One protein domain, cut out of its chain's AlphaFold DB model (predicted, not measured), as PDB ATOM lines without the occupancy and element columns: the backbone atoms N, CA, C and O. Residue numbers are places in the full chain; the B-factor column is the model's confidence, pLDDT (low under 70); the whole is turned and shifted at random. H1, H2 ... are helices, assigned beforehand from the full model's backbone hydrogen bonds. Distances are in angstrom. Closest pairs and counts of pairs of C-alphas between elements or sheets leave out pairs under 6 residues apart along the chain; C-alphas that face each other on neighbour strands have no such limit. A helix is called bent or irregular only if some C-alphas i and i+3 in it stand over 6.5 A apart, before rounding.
ATOM      1  N   VAL A 244      -3.532 388.851  -4.809       97.81
ATOM      2  CA  VAL A 244      -4.752 389.657  -4.992       97.81
ATOM      3  C   VAL A 244      -4.714 390.427  -6.311       97.81
ATOM      4  O   VAL A 244      -5.644 390.317  -7.114       97.81
ATOM      5  N   LEU A 245      -3.653 391.202  -6.549       97.56
ATOM      6  CA  LEU A 245      -3.516 391.988  -7.776       97.56
ATOM      7  C   LEU A 245      -3.310 391.075  -8.988       97.56
ATOM      8  O   LEU A 245      -3.887 391.329 -10.040       97.56
ATOM      9  N   GLU A 246      -2.577 389.974  -8.836       97.19
ATOM     10  CA  GLU A 246      -2.361 388.975  -9.884       97.19
ATOM     11  C   GLU A 246      -3.670 388.307 -10.310       97.19
ATOM     12  O   GLU A 246      -3.903 388.115 -11.505       97.19
ATOM     13  N   LEU A 247      -4.556 387.989  -9.359       98.19
ATOM     14  CA  LEU A 247      -5.878 387.442  -9.656       98.19
ATOM     15  C   LEU A 247      -6.729 388.448 -10.443       98.19
ATOM     16  O   LEU A 247      -7.366 388.071 -11.429       98.19
ATOM     17  N   LEU A 248      -6.719 389.725 -10.046       97.56
ATOM     18  CA  LEU A 248      -7.453 390.776 -10.757       97.56
ATOM     19  C   LEU A 248      -6.866 391.057 -12.147       97.56
ATOM     20  O   LEU A 248      -7.627 391.201 -13.102       97.56
ATOM     21  N   GLN A 249      -5.540 391.065 -12.296       96.06
ATOM     22  CA  GLN A 249      -4.878 391.174 -13.600       96.06
ATOM     23  C   GLN A 249      -5.192 389.964 -14.489       96.06
ATOM     24  O   GLN A 249      -5.468 390.118 -15.679       96.06
ATOM     25  N   SER A 250      -5.248 388.755 -13.917       95.88
ATOM     26  CA  SER A 250      -5.700 387.565 -14.643       95.88
ATOM     27  C   SER A 250      -7.142 387.740 -15.123       95.88
ATOM     28  O   SER A 250      -7.405 387.514 -16.301       95.88
ATOM     29  N   ALA A 251      -8.050 388.221 -14.264       97.12
ATOM     30  CA  ALA A 251      -9.438 388.516 -14.633       97.12
ATOM     31  C   ALA A 251      -9.562 389.604 -15.713       97.12
ATOM     32  O   ALA A 251     -10.425 389.484 -16.579       97.12
ATOM     33  N   LYS A 252      -8.688 390.621 -15.706       95.50
ATOM     34  CA  LYS A 252      -8.590 391.643 -16.767       95.50
ATOM     35  C   LYS A 252      -8.146 391.020 -18.098       95.50
ATOM     36  O   LYS A 252      -8.668 391.382 -19.142       95.50
ATOM     37  N   SER A 253      -7.212 390.067 -18.076       94.25
ATOM     38  CA  SER A 253      -6.595 389.520 -19.298       94.25
ATOM     39  C   SER A 253      -7.460 388.531 -20.096       94.25
ATOM     40  O   SER A 253      -7.253 388.382 -21.299       94.25
ATOM     41  N   ILE A 254      -8.398 387.833 -19.445       95.12
ATOM     42  CA  ILE A 254      -9.252 386.818 -20.086       95.12
ATOM     43  C   ILE A 254     -10.159 387.425 -21.175       95.12
ATOM     44  O   ILE A 254     -10.073 386.965 -22.313       95.12
ATOM     45  N   PRO A 255     -10.978 388.461 -20.898       93.19
ATOM     46  CA  PRO A 255     -11.852 389.062 -21.910       93.19
ATOM     47  C   PRO A 255     -11.102 389.640 -23.114       93.19
ATOM     48  O   PRO A 255     -11.638 389.619 -24.215       93.19
ATOM     49  N   ALA A 256      -9.866 390.121 -22.935       90.69
ATOM     50  CA  ALA A 256      -9.038 390.585 -24.051       90.69
ATOM     51  C   ALA A 256      -8.839 389.473 -25.091       90.69
ATOM     52  O   ALA A 256      -9.050 389.669 -26.281       90.69
ATOM     53  N   LYS A 257      -8.466 388.278 -24.623       89.19
ATOM     54  CA  LYS A 257      -8.232 387.113 -25.486       89.19
ATOM     55  C   LYS A 257      -9.519 386.585 -26.105       89.19
ATOM     56  O   LYS A 257      -9.500 386.086 -27.224       89.19
ATOM     57  N   ASP A 258     -10.617 386.664 -25.361       88.38
ATOM     58  CA  ASP A 258     -11.933 386.215 -25.815       88.38
ATOM     59  C   ASP A 258     -12.488 387.110 -26.935       88.38
ATOM     60  O   ASP A 258     -13.076 386.617 -27.889       88.38
ATOM     61  N   SER A 259     -12.220 388.417 -26.874       90.31
ATOM     62  CA  SER A 259     -12.680 389.397 -27.869       90.31
ATOM     63  C   SER A 259     -11.654 389.732 -28.955       90.31
ATOM     64  O   SER A 259     -11.904 390.619 -29.766       90.31
ATOM     65  N   GLU A 260     -10.499 389.064 -28.997       89.69
ATOM     66  CA  GLU A 260      -9.410 389.438 -29.906       89.69
ATOM     67  C   GLU A 260      -9.805 389.332 -31.386       89.69
ATOM     68  O   GLU A 260      -9.620 390.286 -32.146       89.69
ATOM     69  N   GLU A 261     -10.378 388.193 -31.777       86.19
ATOM     70  CA  GLU A 261     -10.810 387.930 -33.155       86.19
ATOM     71  C   GLU A 261     -12.048 388.762 -33.526       86.19
ATOM     72  O   GLU A 261     -12.130 389.289 -34.634       86.19
ATOM     73  N   GLU A 262     -12.975 388.949 -32.576       86.38
ATOM     74  CA  GLU A 262     -14.166 389.793 -32.743       86.38
ATOM     75  C   GLU A 262     -13.774 391.250 -33.033       86.38
ATOM     76  O   GLU A 262     -14.297 391.865 -33.963       86.38
ATOM     77  N   ILE A 263     -12.822 391.803 -32.272       88.50
ATOM     78  CA  ILE A 263     -12.340 393.176 -32.467       88.50
ATOM     79  C   ILE A 263     -11.591 393.302 -33.792       88.50
ATOM     80  O   ILE A 263     -11.806 394.276 -34.509       88.50
ATOM     81  N   GLU A 264     -10.747 392.334 -34.146       88.69
ATOM     82  CA  GLU A 264     -10.024 392.345 -35.421       88.69
ATOM     83  C   GLU A 264     -10.990 392.329 -36.615       88.69
ATOM     84  O   GLU A 264     -10.905 393.194 -37.490       88.69
ATOM     85  N   GLY A 265     -11.990 391.444 -36.590       86.94
ATOM     86  CA  GLY A 265     -13.050 391.411 -37.598       86.94
ATOM     87  C   GLY A 265     -13.876 392.701 -37.637       86.94
ATOM     88  O   GLY A 265     -14.143 393.238 -38.714       86.94
ATOM     89  N   MET A 266     -14.236 393.255 -36.473       89.81
ATOM     90  CA  MET A 266     -14.956 394.529 -36.366       89.81
ATOM     91  C   MET A 266     -14.161 395.686 -36.990       89.81
ATOM     92  O   MET A 266     -14.742 396.489 -37.727       89.81
ATOM     93  N   MET A 267     -12.852 395.775 -36.730       88.25
ATOM     94  CA  MET A 267     -11.979 396.842 -37.244       88.25
ATOM     95  C   MET A 267     -11.868 396.834 -38.776       88.25
ATOM     96  O   MET A 267     -11.677 397.884 -39.403       88.25
ATOM     97  N   ASP A 268     -12.050 395.670 -39.398       88.38
ATOM     98  CA  ASP A 268     -12.056 395.527 -40.852       88.38
ATOM     99  C   ASP A 268     -13.369 395.941 -41.523       88.38
ATOM    100  O   ASP A 268     -13.405 396.173 -42.739       88.38
ATOM    101  N   THR A 269     -14.439 396.131 -40.748       87.81
ATOM    102  CA  THR A 269     -15.737 396.537 -41.291       87.81
ATOM    103  C   THR A 269     -15.725 397.971 -41.826       87.81
ATOM    104  O   THR A 269     -15.127 398.895 -41.266       87.81
ATOM    105  N   PHE A 270     -16.486 398.195 -42.903       83.75
ATOM    106  CA  PHE A 270     -16.723 399.540 -43.436       83.75
ATOM    107  C   PHE A 270     -17.339 400.469 -42.379       83.75
ATOM    108  O   PHE A 270     -17.003 401.651 -42.318       83.75
ATOM    109  N   THR A 271     -18.223 399.934 -41.535       85.25
ATOM    110  CA  THR A 271     -18.892 400.685 -40.470       85.25
ATOM    111  C   THR A 271     -17.895 401.223 -39.455       85.25
ATOM    112  O   THR A 271     -17.957 402.408 -39.140       85.25
ATOM    113  N   PHE A 272     -16.962 400.401 -38.968       85.38
ATOM    114  CA  PHE A 272     -15.959 400.853 -38.007       85.38
ATOM    115  C   PHE A 272     -15.056 401.926 -38.622       85.38
ATOM    116  O   PHE A 272     -14.945 403.022 -38.084       85.38
ATOM    117  N   ARG A 273     -14.505 401.670 -39.815       85.62
ATOM    118  CA  ARG A 273     -13.541 402.563 -40.486       85.62
ATOM    119  C   ARG A 273     -14.072 403.972 -40.781       85.62
ATOM    120  O   ARG A 273     -13.279 404.906 -40.877       85.62
ATOM    121  N   ASN A 274     -15.388 404.138 -40.923       86.88
ATOM    122  CA  ASN A 274     -16.015 405.422 -41.261       86.88
ATOM    123  C   ASN A 274     -16.698 406.126 -40.076       86.88
ATOM    124  O   ASN A 274     -17.318 407.172 -40.278       86.88
ATOM    125  N   ASN A 275     -16.599 405.583 -38.861       86.94
ATOM    126  CA  ASN A 275     -17.204 406.165 -37.666       86.94
ATOM    127  C   ASN A 275     -16.150 406.712 -36.687       86.94
ATOM    128  O   ASN A 275     -14.982 406.329 -36.752       86.94
ATOM    129  N   PRO A 276     -16.543 407.620 -35.771       79.06
ATOM    130  CA  PRO A 276     -15.667 408.091 -34.700       79.06
ATOM    131  C   PRO A 276     -15.111 406.930 -33.861       79.06
ATOM    132  O   PRO A 276     -15.861 406.023 -33.505       79.06
ATOM    133  N   GLY A 277     -13.818 406.983 -33.525       79.12
ATOM    134  CA  GLY A 277     -13.101 405.917 -32.813       79.12
ATOM    135  C   GLY A 277     -12.329 404.952 -33.719       79.12
ATOM    136  O   GLY A 277     -11.691 404.036 -33.208       79.12
ATOM    137  N   SER A 278     -12.357 405.156 -35.042       84.38
ATOM    138  CA  SER A 278     -11.587 404.370 -36.020       84.38
ATOM    139  C   SER A 278     -10.079 404.631 -36.004       84.38
ATOM    140  O   SER A 278      -9.315 403.890 -36.619       84.38
ATOM    141  N   ASP A 279      -9.652 405.684 -35.310       89.06
ATOM    142  CA  ASP A 279      -8.262 406.055 -35.056       89.06
ATOM    143  C   ASP A 279      -7.622 405.259 -33.912       89.06
ATOM    144  O   ASP A 279      -6.399 405.279 -33.770       89.06
ATOM    145  N   ARG A 280      -8.435 404.548 -33.123       90.19
ATOM    146  CA  ARG A 280      -7.977 403.754 -31.983       90.19
ATOM    147  C   ARG A 280      -7.267 402.479 -32.414       90.19
ATOM    148  O   ARG A 280      -7.652 401.830 -33.390       90.19
ATOM    149  N   SER A 281      -6.254 402.089 -31.649       92.19
ATOM    150  CA  SER A 281      -5.528 400.843 -31.888       92.19
ATOM    151  C   SER A 281      -6.301 399.620 -31.374       92.19
ATOM    152  O   SER A 281      -7.176 399.730 -30.510       92.19
ATOM    153  N   LYS A 282      -5.962 398.426 -31.886       91.50
ATOM    154  CA  LYS A 282      -6.529 397.151 -31.403       91.50
ATOM    155  C   LYS A 282      -6.282 396.996 -29.900       91.50
ATOM    156  O   LYS A 282      -7.172 396.580 -29.167       91.50
ATOM    157  N   GLU A 283      -5.097 397.385 -29.438       91.38
ATOM    158  CA  GLU A 283      -4.689 397.334 -28.034       91.38
ATOM    159  C   GLU A 283      -5.545 398.251 -27.152       91.38
ATOM    160  O   GLU A 283      -5.959 397.832 -26.074       91.38
ATOM    161  N   GLU A 284      -5.863 399.467 -27.607       91.00
ATOM    162  CA  GLU A 284      -6.724 400.397 -26.862       91.00
ATOM    163  C   GLU A 284      -8.162 399.875 -26.733       91.00
ATOM    164  O   GLU A 284      -8.777 400.004 -25.675       91.00
ATOM    165  N   LEU A 285      -8.707 399.274 -27.795       91.81
ATOM    166  CA  LEU A 285     -10.042 398.664 -27.764       91.81
ATOM    167  C   LEU A 285     -10.070 397.428 -26.859       91.81
ATOM    168  O   LEU A 285     -11.015 397.233 -26.093       91.81
ATOM    169  N   LEU A 286      -9.023 396.604 -26.925       92.88
ATOM    170  CA  LEU A 286      -8.870 395.435 -26.068       92.88
ATOM    171  C   LEU A 286      -8.741 395.822 -24.597       92.88
ATOM    172  O   LEU A 286      -9.342 395.159 -23.753       92.88
ATOM    173  N   ASP A 287      -8.001 396.880 -24.270       90.88
ATOM    174  CA  ASP A 287      -7.867 397.359 -22.894       90.88
ATOM    175  C   ASP A 287      -9.211 397.866 -22.336       90.88
ATOM    176  O   ASP A 287      -9.581 397.500 -21.217       90.88
ATOM    177  N   ASP A 288     -10.013 398.584 -23.132       89.75
ATOM    178  CA  ASP A 288     -11.380 398.974 -22.751       89.75
ATOM    179  C   ASP A 288     -12.269 397.758 -22.475       89.75
ATOM    180  O   ASP A 288     -12.934 397.681 -21.436       89.75
ATOM    181  N   VAL A 289     -12.290 396.786 -23.393       92.25
ATOM    182  CA  VAL A 289     -13.060 395.546 -23.220       92.25
ATOM    183  C   VAL A 289     -12.600 394.807 -21.967       92.25
ATOM    184  O   VAL A 289     -13.431 394.349 -21.179       92.25
ATOM    185  N   SER A 290     -11.290 394.764 -21.739       92.88
ATOM    186  CA  SER A 290     -10.683 394.113 -20.586       92.88
ATOM    187  C   SER A 290     -11.144 394.715 -19.265       92.88
ATOM    188  O   SER A 290     -11.555 393.989 -18.361       92.88
ATOM    189  N   ARG A 291     -11.133 396.049 -19.159       90.00
ATOM    190  CA  ARG A 291     -11.595 396.776 -17.966       90.00
ATOM    191  C   ARG A 291     -13.094 396.584 -17.744       90.00
ATOM    192  O   ARG A 291     -13.516 396.271 -16.632       90.00
ATOM    193  N   ASN A 292     -13.887 396.722 -18.805       90.19
ATOM    194  CA  ASN A 292     -15.347 396.682 -18.727       90.19
ATOM    195  C   ASN A 292     -15.894 395.284 -18.418       90.19
ATOM    196  O   ASN A 292     -16.909 395.151 -17.733       90.19
ATOM    197  N   ARG A 293     -15.232 394.232 -18.913       93.44
ATOM    198  CA  ARG A 293     -15.683 392.844 -18.748       93.44
ATOM    199  C   ARG A 293     -15.001 392.102 -17.595       93.44
ATOM    200  O   ARG A 293     -15.466 391.017 -17.259       93.44
ATOM    201  N   LEU A 294     -13.987 392.679 -16.936       95.12
ATOM    202  CA  LEU A 294     -13.212 392.053 -15.846       95.12
ATOM    203  C   LEU A 294     -14.086 391.282 -14.848       95.12
ATOM    204  O   LEU A 294     -13.866 390.100 -14.587       95.12
ATOM    205  N   TRP A 295     -15.113 391.933 -14.297       95.62
ATOM    206  CA  TRP A 295     -15.952 391.335 -13.254       95.62
ATOM    207  C   TRP A 295     -16.867 390.216 -13.767       95.62
ATOM    208  O   TRP A 295     -17.293 389.370 -12.976       95.62
ATOM    209  N   GLY A 296     -17.135 390.169 -15.076       94.94
ATOM    210  CA  GLY A 296     -17.791 389.035 -15.727       94.94
ATOM    211  C   GLY A 296     -16.923 387.778 -15.654       94.94
ATOM    212  O   GLY A 296     -17.385 386.748 -15.162       94.94
ATOM    213  N   TYR A 297     -15.642 387.916 -16.004       96.50
ATOM    214  CA  TYR A 297     -14.651 386.830 -16.062       96.50
ATOM    215  C   TYR A 297     -13.920 386.574 -14.734       96.50
ATOM    216  O   TYR A 297     -13.032 385.727 -14.655       96.50
ATOM    217  N   PHE A 298     -14.291 387.264 -13.651       98.00
ATOM    218  CA  PHE A 298     -13.646 387.079 -12.348       98.00
ATOM    219  C   PHE A 298     -13.717 385.624 -11.848       98.00
ATOM    220  O   PHE A 298     -12.752 385.117 -11.283       98.00
ATOM    221  N   SER A 299     -14.832 384.927 -12.092       97.94
ATOM    222  CA  SER A 299     -14.960 383.512 -11.705       97.94
ATOM    223  C   SER A 299     -14.075 382.595 -12.552       97.94
ATOM    224  O   SER A 299     -13.530 381.630 -12.019       97.94
ATOM    225  N   ASP A 300     -13.868 382.911 -13.833       97.50
ATOM    226  CA  ASP A 300     -12.937 382.171 -14.691       97.50
ATOM    227  C   ASP A 300     -11.490 382.364 -14.230       97.50
ATOM    228  O   ASP A 300     -10.731 381.403 -14.164       97.50
ATOM    229  N   ALA A 301     -11.120 383.574 -13.798       97.94
ATOM    230  CA  ALA A 301      -9.804 383.824 -13.211       97.94
ATOM    231  C   ALA A 301      -9.580 383.048 -11.904       97.94
ATOM    232  O   ALA A 301      -8.488 382.534 -11.666       97.94
ATOM    233  N   VAL A 302     -10.611 382.928 -11.062       98.06
ATOM    234  CA  VAL A 302     -10.560 382.106  -9.843       98.06
ATOM    235  C   VAL A 302     -10.405 380.625 -10.192       98.06
ATOM    236  O   VAL A 302      -9.615 379.920  -9.561       98.06
ATOM    237  N   GLU A 303     -11.117 380.140 -11.209       96.94
ATOM    238  CA  GLU A 303     -10.987 378.767 -11.699       96.94
ATOM    239  C   GLU A 303      -9.584 378.479 -12.253       96.94
ATOM    240  O   GLU A 303      -8.976 377.464 -11.894       96.94
ATOM    241  N   ASP A 304      -9.041 379.406 -13.043       96.88
ATOM    242  CA  ASP A 304      -7.676 379.362 -13.561       96.88
ATOM    243  C   ASP A 304      -6.642 379.307 -12.442       96.88
ATOM    244  O   ASP A 304      -5.764 378.441 -12.461       96.88
ATOM    245  N   ALA A 305      -6.776 380.175 -11.438       96.62
ATOM    246  CA  ALA A 305      -5.874 380.224 -10.293       96.62
ATOM    247  C   ALA A 305      -5.895 378.923  -9.475       96.62
ATOM    248  O   ALA A 305      -4.911 378.578  -8.830       96.62
ATOM    249  N   MET A 306      -6.989 378.160  -9.515       94.75
ATOM    250  CA  MET A 306      -7.074 376.848  -8.870       94.75
ATOM    251  C   MET A 306      -6.563 375.696  -9.746       94.75
ATOM    252  O   MET A 306      -6.534 374.553  -9.272       94.75
ATOM    253  N   SER A 307      -6.222 375.921 -11.013       93.38
ATOM    254  CA  SER A 307      -5.810 374.864 -11.939       93.38
ATOM    255  C   SER A 307      -4.333 374.489 -11.775       93.38
ATOM    256  O   SER A 307      -3.482 375.334 -11.533       93.38
ATOM    257  N   LEU A 308      -4.025 373.195 -11.931       91.06
ATOM    258  CA  LEU A 308      -2.646 372.692 -12.067       91.06
ATOM    259  C   LEU A 308      -2.306 372.319 -13.521       91.06
ATOM    260  O   LEU A 308      -1.223 371.801 -13.780       91.06
ATOM    261  N   SER A 309      -3.256 372.496 -14.439       89.19
ATOM    262  CA  SER A 309      -3.101 372.160 -15.854       89.19
ATOM    263  C   SER A 309      -2.250 373.209 -16.568       89.19
ATOM    264  O   SER A 309      -2.333 374.393 -16.246       89.19
ATOM    265  N   GLU A 310      -1.473 372.775 -17.564       88.00
ATOM    266  CA  GLU A 310      -0.753 373.681 -18.468       88.00
ATOM    267  C   GLU A 310      -1.737 374.551 -19.262       88.00
ATOM    268  O   GLU A 310      -1.559 375.765 -19.362       88.00
ATOM    269  N   THR A 311      -2.823 373.947 -19.752       91.25
ATOM    270  CA  THR A 311      -3.938 374.672 -20.368       91.25
ATOM    271  C   THR A 311      -4.908 375.134 -19.290       91.25
ATOM    272  O   THR A 311      -5.426 374.320 -18.515       91.25
ATOM    273  N   ARG A 312      -5.159 376.443 -19.240       93.56
ATOM    274  CA  ARG A 312      -6.068 377.062 -18.272       93.56
ATOM    275  C   ARG A 312      -7.539 376.731 -18.585       93.56
ATOM    276  O   ARG A 312      -7.896 376.707 -19.760       93.56
ATOM    277  N   PRO A 313      -8.395 376.492 -17.576       95.12
ATOM    278  CA  PRO A 313      -9.833 376.285 -17.761       95.12
ATOM    279  C   PRO A 313     -10.528 377.359 -18.605       95.12
ATOM    280  O   PRO A 313     -11.329 377.009 -19.468       95.12
ATOM    281  N   SER A 314     -10.196 378.640 -18.415       93.75
ATOM    282  CA  SER A 314     -10.735 379.739 -19.230       93.75
ATOM    283  C   SER A 314     -10.414 379.582 -20.720       93.75
ATOM    284  O   SER A 314     -11.276 379.802 -21.567       93.75
ATOM    285  N   GLU A 315      -9.204 379.122 -21.044       92.62
ATOM    286  CA  GLU A 315      -8.765 378.871 -22.418       92.62
ATOM    287  C   GLU A 315      -9.496 377.678 -23.035       92.62
ATOM    288  O   GLU A 315      -9.890 377.730 -24.196       92.62
ATOM    289  N   VAL A 316      -9.731 376.617 -22.256       93.38
ATOM    290  CA  VAL A 316     -10.538 375.477 -22.715       93.38
ATOM    291  C   VAL A 316     -11.955 375.936 -23.057       93.38
ATOM    292  O   VAL A 316     -12.419 375.663 -24.159       93.38
ATOM    293  N   LYS A 317     -12.605 376.700 -22.167       92.62
ATOM    294  CA  LYS A 317     -13.949 377.248 -22.416       92.62
ATOM    295  C   LYS A 317     -13.994 378.129 -23.662       92.62
ATOM    296  O   LYS A 317     -14.934 378.021 -24.440       92.62
ATOM    297  N   ARG A 318     -12.979 378.976 -23.865       90.69
ATOM    298  CA  ARG A 318     -12.858 379.837 -25.050       90.69
ATOM    299  C   ARG A 318     -12.789 379.016 -26.336       90.69
ATOM    300  O   ARG A 318     -13.514 379.293 -27.284       90.69
ATOM    301  N   LEU A 319     -11.939 377.989 -26.364       91.06
ATOM    302  CA  LEU A 319     -11.796 377.108 -27.527       91.06
ATOM    303  C   LEU A 319     -13.074 376.307 -27.802       91.06
ATOM    304  O   LEU A 319     -13.454 376.153 -28.960       91.06
ATOM    305  N   GLU A 320     -13.753 375.826 -26.758       91.75
ATOM    306  CA  GLU A 320     -15.043 375.138 -26.880       91.75
ATOM    307  C   GLU A 320     -16.140 376.069 -27.417       91.75
ATOM    308  O   GLU A 320     -16.872 375.683 -28.326       91.75
ATOM    309  N   ALA A 321     -16.225 377.303 -26.909       87.88
ATOM    310  CA  ALA A 321     -17.180 378.305 -27.380       87.88
ATOM    311  C   ALA A 321     -16.927 378.688 -28.845       87.88
ATOM    312  O   ALA A 321     -17.867 378.757 -29.636       87.88
ATOM    313  N   LYS A 322     -15.657 378.865 -29.223       87.94
ATOM    314  CA  LYS A 322     -15.261 379.128 -30.609       87.94
ATOM    315  C   LYS A 322     -15.655 377.980 -31.539       87.94
ATOM    316  O   LYS A 322     -16.262 378.223 -32.575       87.94
ATOM    317  N   ALA A 323     -15.359 376.738 -31.159       90.38
ATOM    318  CA  ALA A 323     -15.714 375.570 -31.963       90.38
ATOM    319  C   ALA A 323     -17.236 375.409 -32.129       90.38
ATOM    320  O   ALA A 323     -17.693 374.990 -33.189       90.38
ATOM    321  N   ALA A 324     -18.021 375.747 -31.099       89.38
ATOM    322  CA  ALA A 324     -19.479 375.741 -31.183       89.38
ATOM    323  C   ALA A 324     -19.997 376.804 -32.166       89.38
ATOM    324  O   ALA A 324     -20.823 376.487 -33.015       89.38
ATOM    325  N   TRP A 325     -19.468 378.028 -32.101       86.44
ATOM    326  CA  TRP A 325     -19.836 379.106 -33.021       86.44
ATOM    327  C   TRP A 325     -19.461 378.795 -34.479       86.44
ATOM    328  O   TRP A 325     -20.273 378.983 -35.379       86.44
ATOM    329  N   GLU A 326     -18.265 378.248 -34.720       88.00
ATOM    330  CA  GLU A 326     -17.840 377.823 -36.064       88.00
ATOM    331  C   GLU A 326     -18.727 376.700 -36.628       88.00
ATOM    332  O   GLU A 326     -18.965 376.653 -37.835       88.00
ATOM    333  N   ALA A 327     -19.222 375.799 -35.772       88.88
ATOM    334  CA  ALA A 327     -20.161 374.756 -36.175       88.88
ATOM    335  C   ALA A 327     -21.541 375.335 -36.532       88.88
ATOM    336  O   ALA A 327     -22.094 374.958 -37.560       88.88
ATOM    337  N   GLU A 328     -22.060 376.278 -35.737       87.12
ATOM    338  CA  GLU A 328     -23.316 376.985 -36.033       87.12
ATOM    339  C   GLU A 328     -23.226 377.767 -37.355       87.12
ATOM    340  O   GLU A 328     -24.115 377.655 -38.196       87.12
ATOM    341  N   GLU A 329     -22.125 378.488 -37.605       84.94
ATOM    342  CA  GLU A 329     -21.924 379.181 -38.886       84.94
ATOM    343  C   GLU A 329     -21.827 378.225 -40.084       84.94
ATOM    344  O   GLU A 329     -22.231 378.586 -41.190       84.94
ATOM    345  N   ALA A 330     -21.238 377.040 -39.904       85.06
ATOM    346  CA  ALA A 330     -21.170 376.039 -40.965       85.06
ATOM    347  C   ALA A 330     -22.562 375.474 -41.281       85.06
ATOM    348  O   ALA A 330     -22.918 375.376 -42.450       85.06
ATOM    349  N   GLU A 331     -23.367 375.185 -40.254       84.69
ATOM    350  CA  GLU A 331     -24.754 374.740 -40.422       84.69
ATOM    351  C   GLU A 331     -25.624 375.808 -41.110       84.69
ATOM    352  O   GLU A 331     -26.405 375.479 -42.002       84.69
ATOM    353  N   GLU A 332     -25.475 377.090 -40.753       79.06
ATOM    354  CA  GLU A 332     -26.191 378.184 -41.425       79.06
ATOM    355  C   GLU A 332     -25.775 378.350 -42.894       79.06
ATOM    356  O   GLU A 332     -26.623 378.630 -43.745       79.06
ATOM    357  N   ARG A 333     -24.486 378.172 -43.211       77.38
ATOM    358  CA  ARG A 333     -23.994 378.218 -44.597       77.38
ATOM    359  C   ARG A 333     -24.516 377.053 -45.427       77.38
ATOM    360  O   ARG A 333     -25.001 377.299 -46.526       77.38
ATOM    361  N   ASP A 334     -24.473 375.837 -44.890       76.81
ATOM    362  CA  ASP A 334     -25.009 374.651 -45.565       76.81
ATOM    363  C   ASP A 334     -26.524 374.805 -45.813       76.81
ATOM    364  O   ASP A 334     -27.009 374.501 -46.900       76.81
ATOM    365  N   PHE A 335     -27.272 375.370 -44.854       71.00
ATOM    366  CA  PHE A 335     -28.701 375.662 -45.024       71.00
ATOM    367  C   PHE A 335     -28.974 376.726 -46.103       71.00
ATOM    368  O   PHE A 335     -29.936 376.609 -46.859       71.00
ATOM    369  N   MET A 336     -28.139 377.768 -46.189       63.72
ATOM    370  CA  MET A 336     -28.264 378.793 -47.231       63.72
ATOM    371  C   MET A 336     -27.919 378.244 -48.619       63.72
ATOM    372  O   MET A 336     -28.622 378.561 -49.576       63.72
ATOM    373  N   ASP A 337     -26.876 377.420 -48.739       68.44
ATOM    374  CA  ASP A 337     -26.486 376.799 -50.009       68.44
ATOM    375  C   ASP A 337     -27.565 375.814 -50.514       68.44
ATOM    376  O   ASP A 337     -27.880 375.824 -51.708       68.44
ATOM    377  N   ASP A 338     -28.223 375.065 -49.619       60.50
ATOM    378  CA  ASP A 338     -29.361 374.191 -49.954       60.50
ATOM    379  C   ASP A 338     -30.603 374.981 -50.444       60.50
ATOM    380  O   ASP A 338     -31.286 374.556 -51.384       60.50
ATOM    381  N   ASP A 339     -30.893 376.155 -49.867       57.38
ATOM    382  CA  ASP A 339     -32.004 377.024 -50.305       57.38
ATOM    383  C   ASP A 339     -31.737 377.654 -51.694       57.38
ATOM    384  O   ASP A 339     -32.666 377.836 -52.489       57.38
ATOM    385  N   TYR A 340     -30.474 377.932 -52.046       54.09
ATOM    386  CA  TYR A 340     -30.106 378.425 -53.382       54.09
ATOM    387  C   TYR A 340     -30.132 377.332 -54.468       54.09
ATOM    388  O   TYR A 340     -30.428 377.636 -55.630       54.09
ATOM    389  N   GLU A 341     -29.871 376.066 -54.121       54.47
ATOM    390  CA  GLU A 341     -30.048 374.931 -55.043       54.47
ATOM    391  C   GLU A 341     -31.532 374.566 -55.248       54.47
ATOM    392  O   GLU A 341     -31.911 374.117 -56.328       54.47
ATOM    393  N   SER A 342     -32.402 374.841 -54.271       52.16
ATOM    394  CA  SER A 342     -33.859 374.630 -54.360       52.16
ATOM    395  C   SER A 342     -34.583 375.621 -55.291       52.16
ATOM    396  O   SER A 342     -35.559 375.257 -55.947       52.16
ATOM    397  N   ASP A 343     -34.122 376.873 -55.375       49.84
ATOM    398  CA  ASP A 343     -34.764 377.937 -56.171       49.84
ATOM    399  C   ASP A 343     -34.286 378.005 -57.639       49.84
ATOM    400  O   ASP A 343     -34.693 378.898 -58.393       49.84
ATOM    401  N   SER A 344     -33.420 377.078 -58.068       49.88
ATOM    402  CA  SER A 344     -32.831 377.052 -59.417       49.88
ATOM    403  C   SER A 344     -33.373 375.970 -60.372       49.88
ATOM    404  O   SER A 344     -32.856 375.862 -61.489       49.88
ATOM    405  N   ASP A 345     -34.460 375.273 -60.010       44.38
ATOM    406  CA  ASP A 345     -35.155 374.269 -60.850       44.38
ATOM    407  C   ASP A 345     -36.474 374.749 -61.501       44.38
ATOM    408  O   ASP A 345     -37.365 375.293 -60.804       44.38
TER     409      ASP A 345
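This is residues 244 to 345 of the 345 residues of an uncharacterized protein of Capronia coronata CBS 617.96 (UniProt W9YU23). A small flat body of helices has one long helical arm, the far part of H5, sticking out of it. H1 and H2 lead away from the first printed residue, the short H3 makes the turn at the far corner, and the bent H4 comes back with both arms crossing H1. H5 then starts at H4b, passes close to the last residue of H1 at Arg 318, runs the same way as H1 and goes on far past it. The printed part has 102 residues with five named helices, H1 to H5 in order, and no named strand; the class is all helix. The whole is loose, with a radius of gyration of the C-alphas of 18.3 A, and spans 65 by 38 by 19 A.

H1, residues 244 to 258, begins at C-alpha 244 (-4.752, 389.657, -4.992) and is 22.3 A long; it is only just irregular, with C-alphas 252 and 255 6.6 A apart. H2 is residues 260 to 268, 12.8 A, and H3 is residues 270 to 273. H4, residues 282 to 305, was assigned as one helix by its hydrogen bonds but is bent, C-alphas 292 and 295 being 7.7 A apart. Its arms are H4a, residues 282 to 292, 15.4 A, and H4b, residues 295 to 305, 15.3 A; H4b is itself irregular, with C-alphas 296 and 299 7.4 A apart. H5, residues 313 to 342, is 43.8 A long and ends at C-alpha 342 (-33.859, 374.630, -54.360).

H4, taken whole, is the hub, touching three other helices, and its arms are about perpendicular at 86 degrees. H1 touches H4a with residues 252 to 256 alone, at a steep tilt of 56 degrees; the closest C-alphas, of Lys 252 and Ser 290, are 5.0 A apart. H1 touches H4b at a steep tilt of 69.9 degrees, only just short of about perpendicular, with the C-alphas of Ala 251 and Ala 301 closest at 4.9 A. H2 touches H4a, closest at the C-alphas of Ile 263 and Lys 282, 7.1 A. H5 touches H4b with residues 313 to 314 alone, the C-alphas of Asp 300 and Ser 314 closest at 5.6 A. H1 and H5 are close but not clearly touching, at a shallow tilt of 14 degrees, with the C-alphas of Asp 258 and Arg 318 closest at 6.5 A. H3 touches no helix. O i to N i+4 pairs are within hydrogen-bond range throughout H2, H4a and H5, in 8 of 11 in H1 and 5 of 7 in H4b; H3 is too short for one.

Val 244 and Asp 345 have the C-alphas farthest apart, 65.4 A. Residues 323 to 345 stand free, of which 323 to 342 belong to H5. The printed part has no cut, and no link is long. Mean pLDDT of the printed part is 87.1; residues 336 to 345 are under 70.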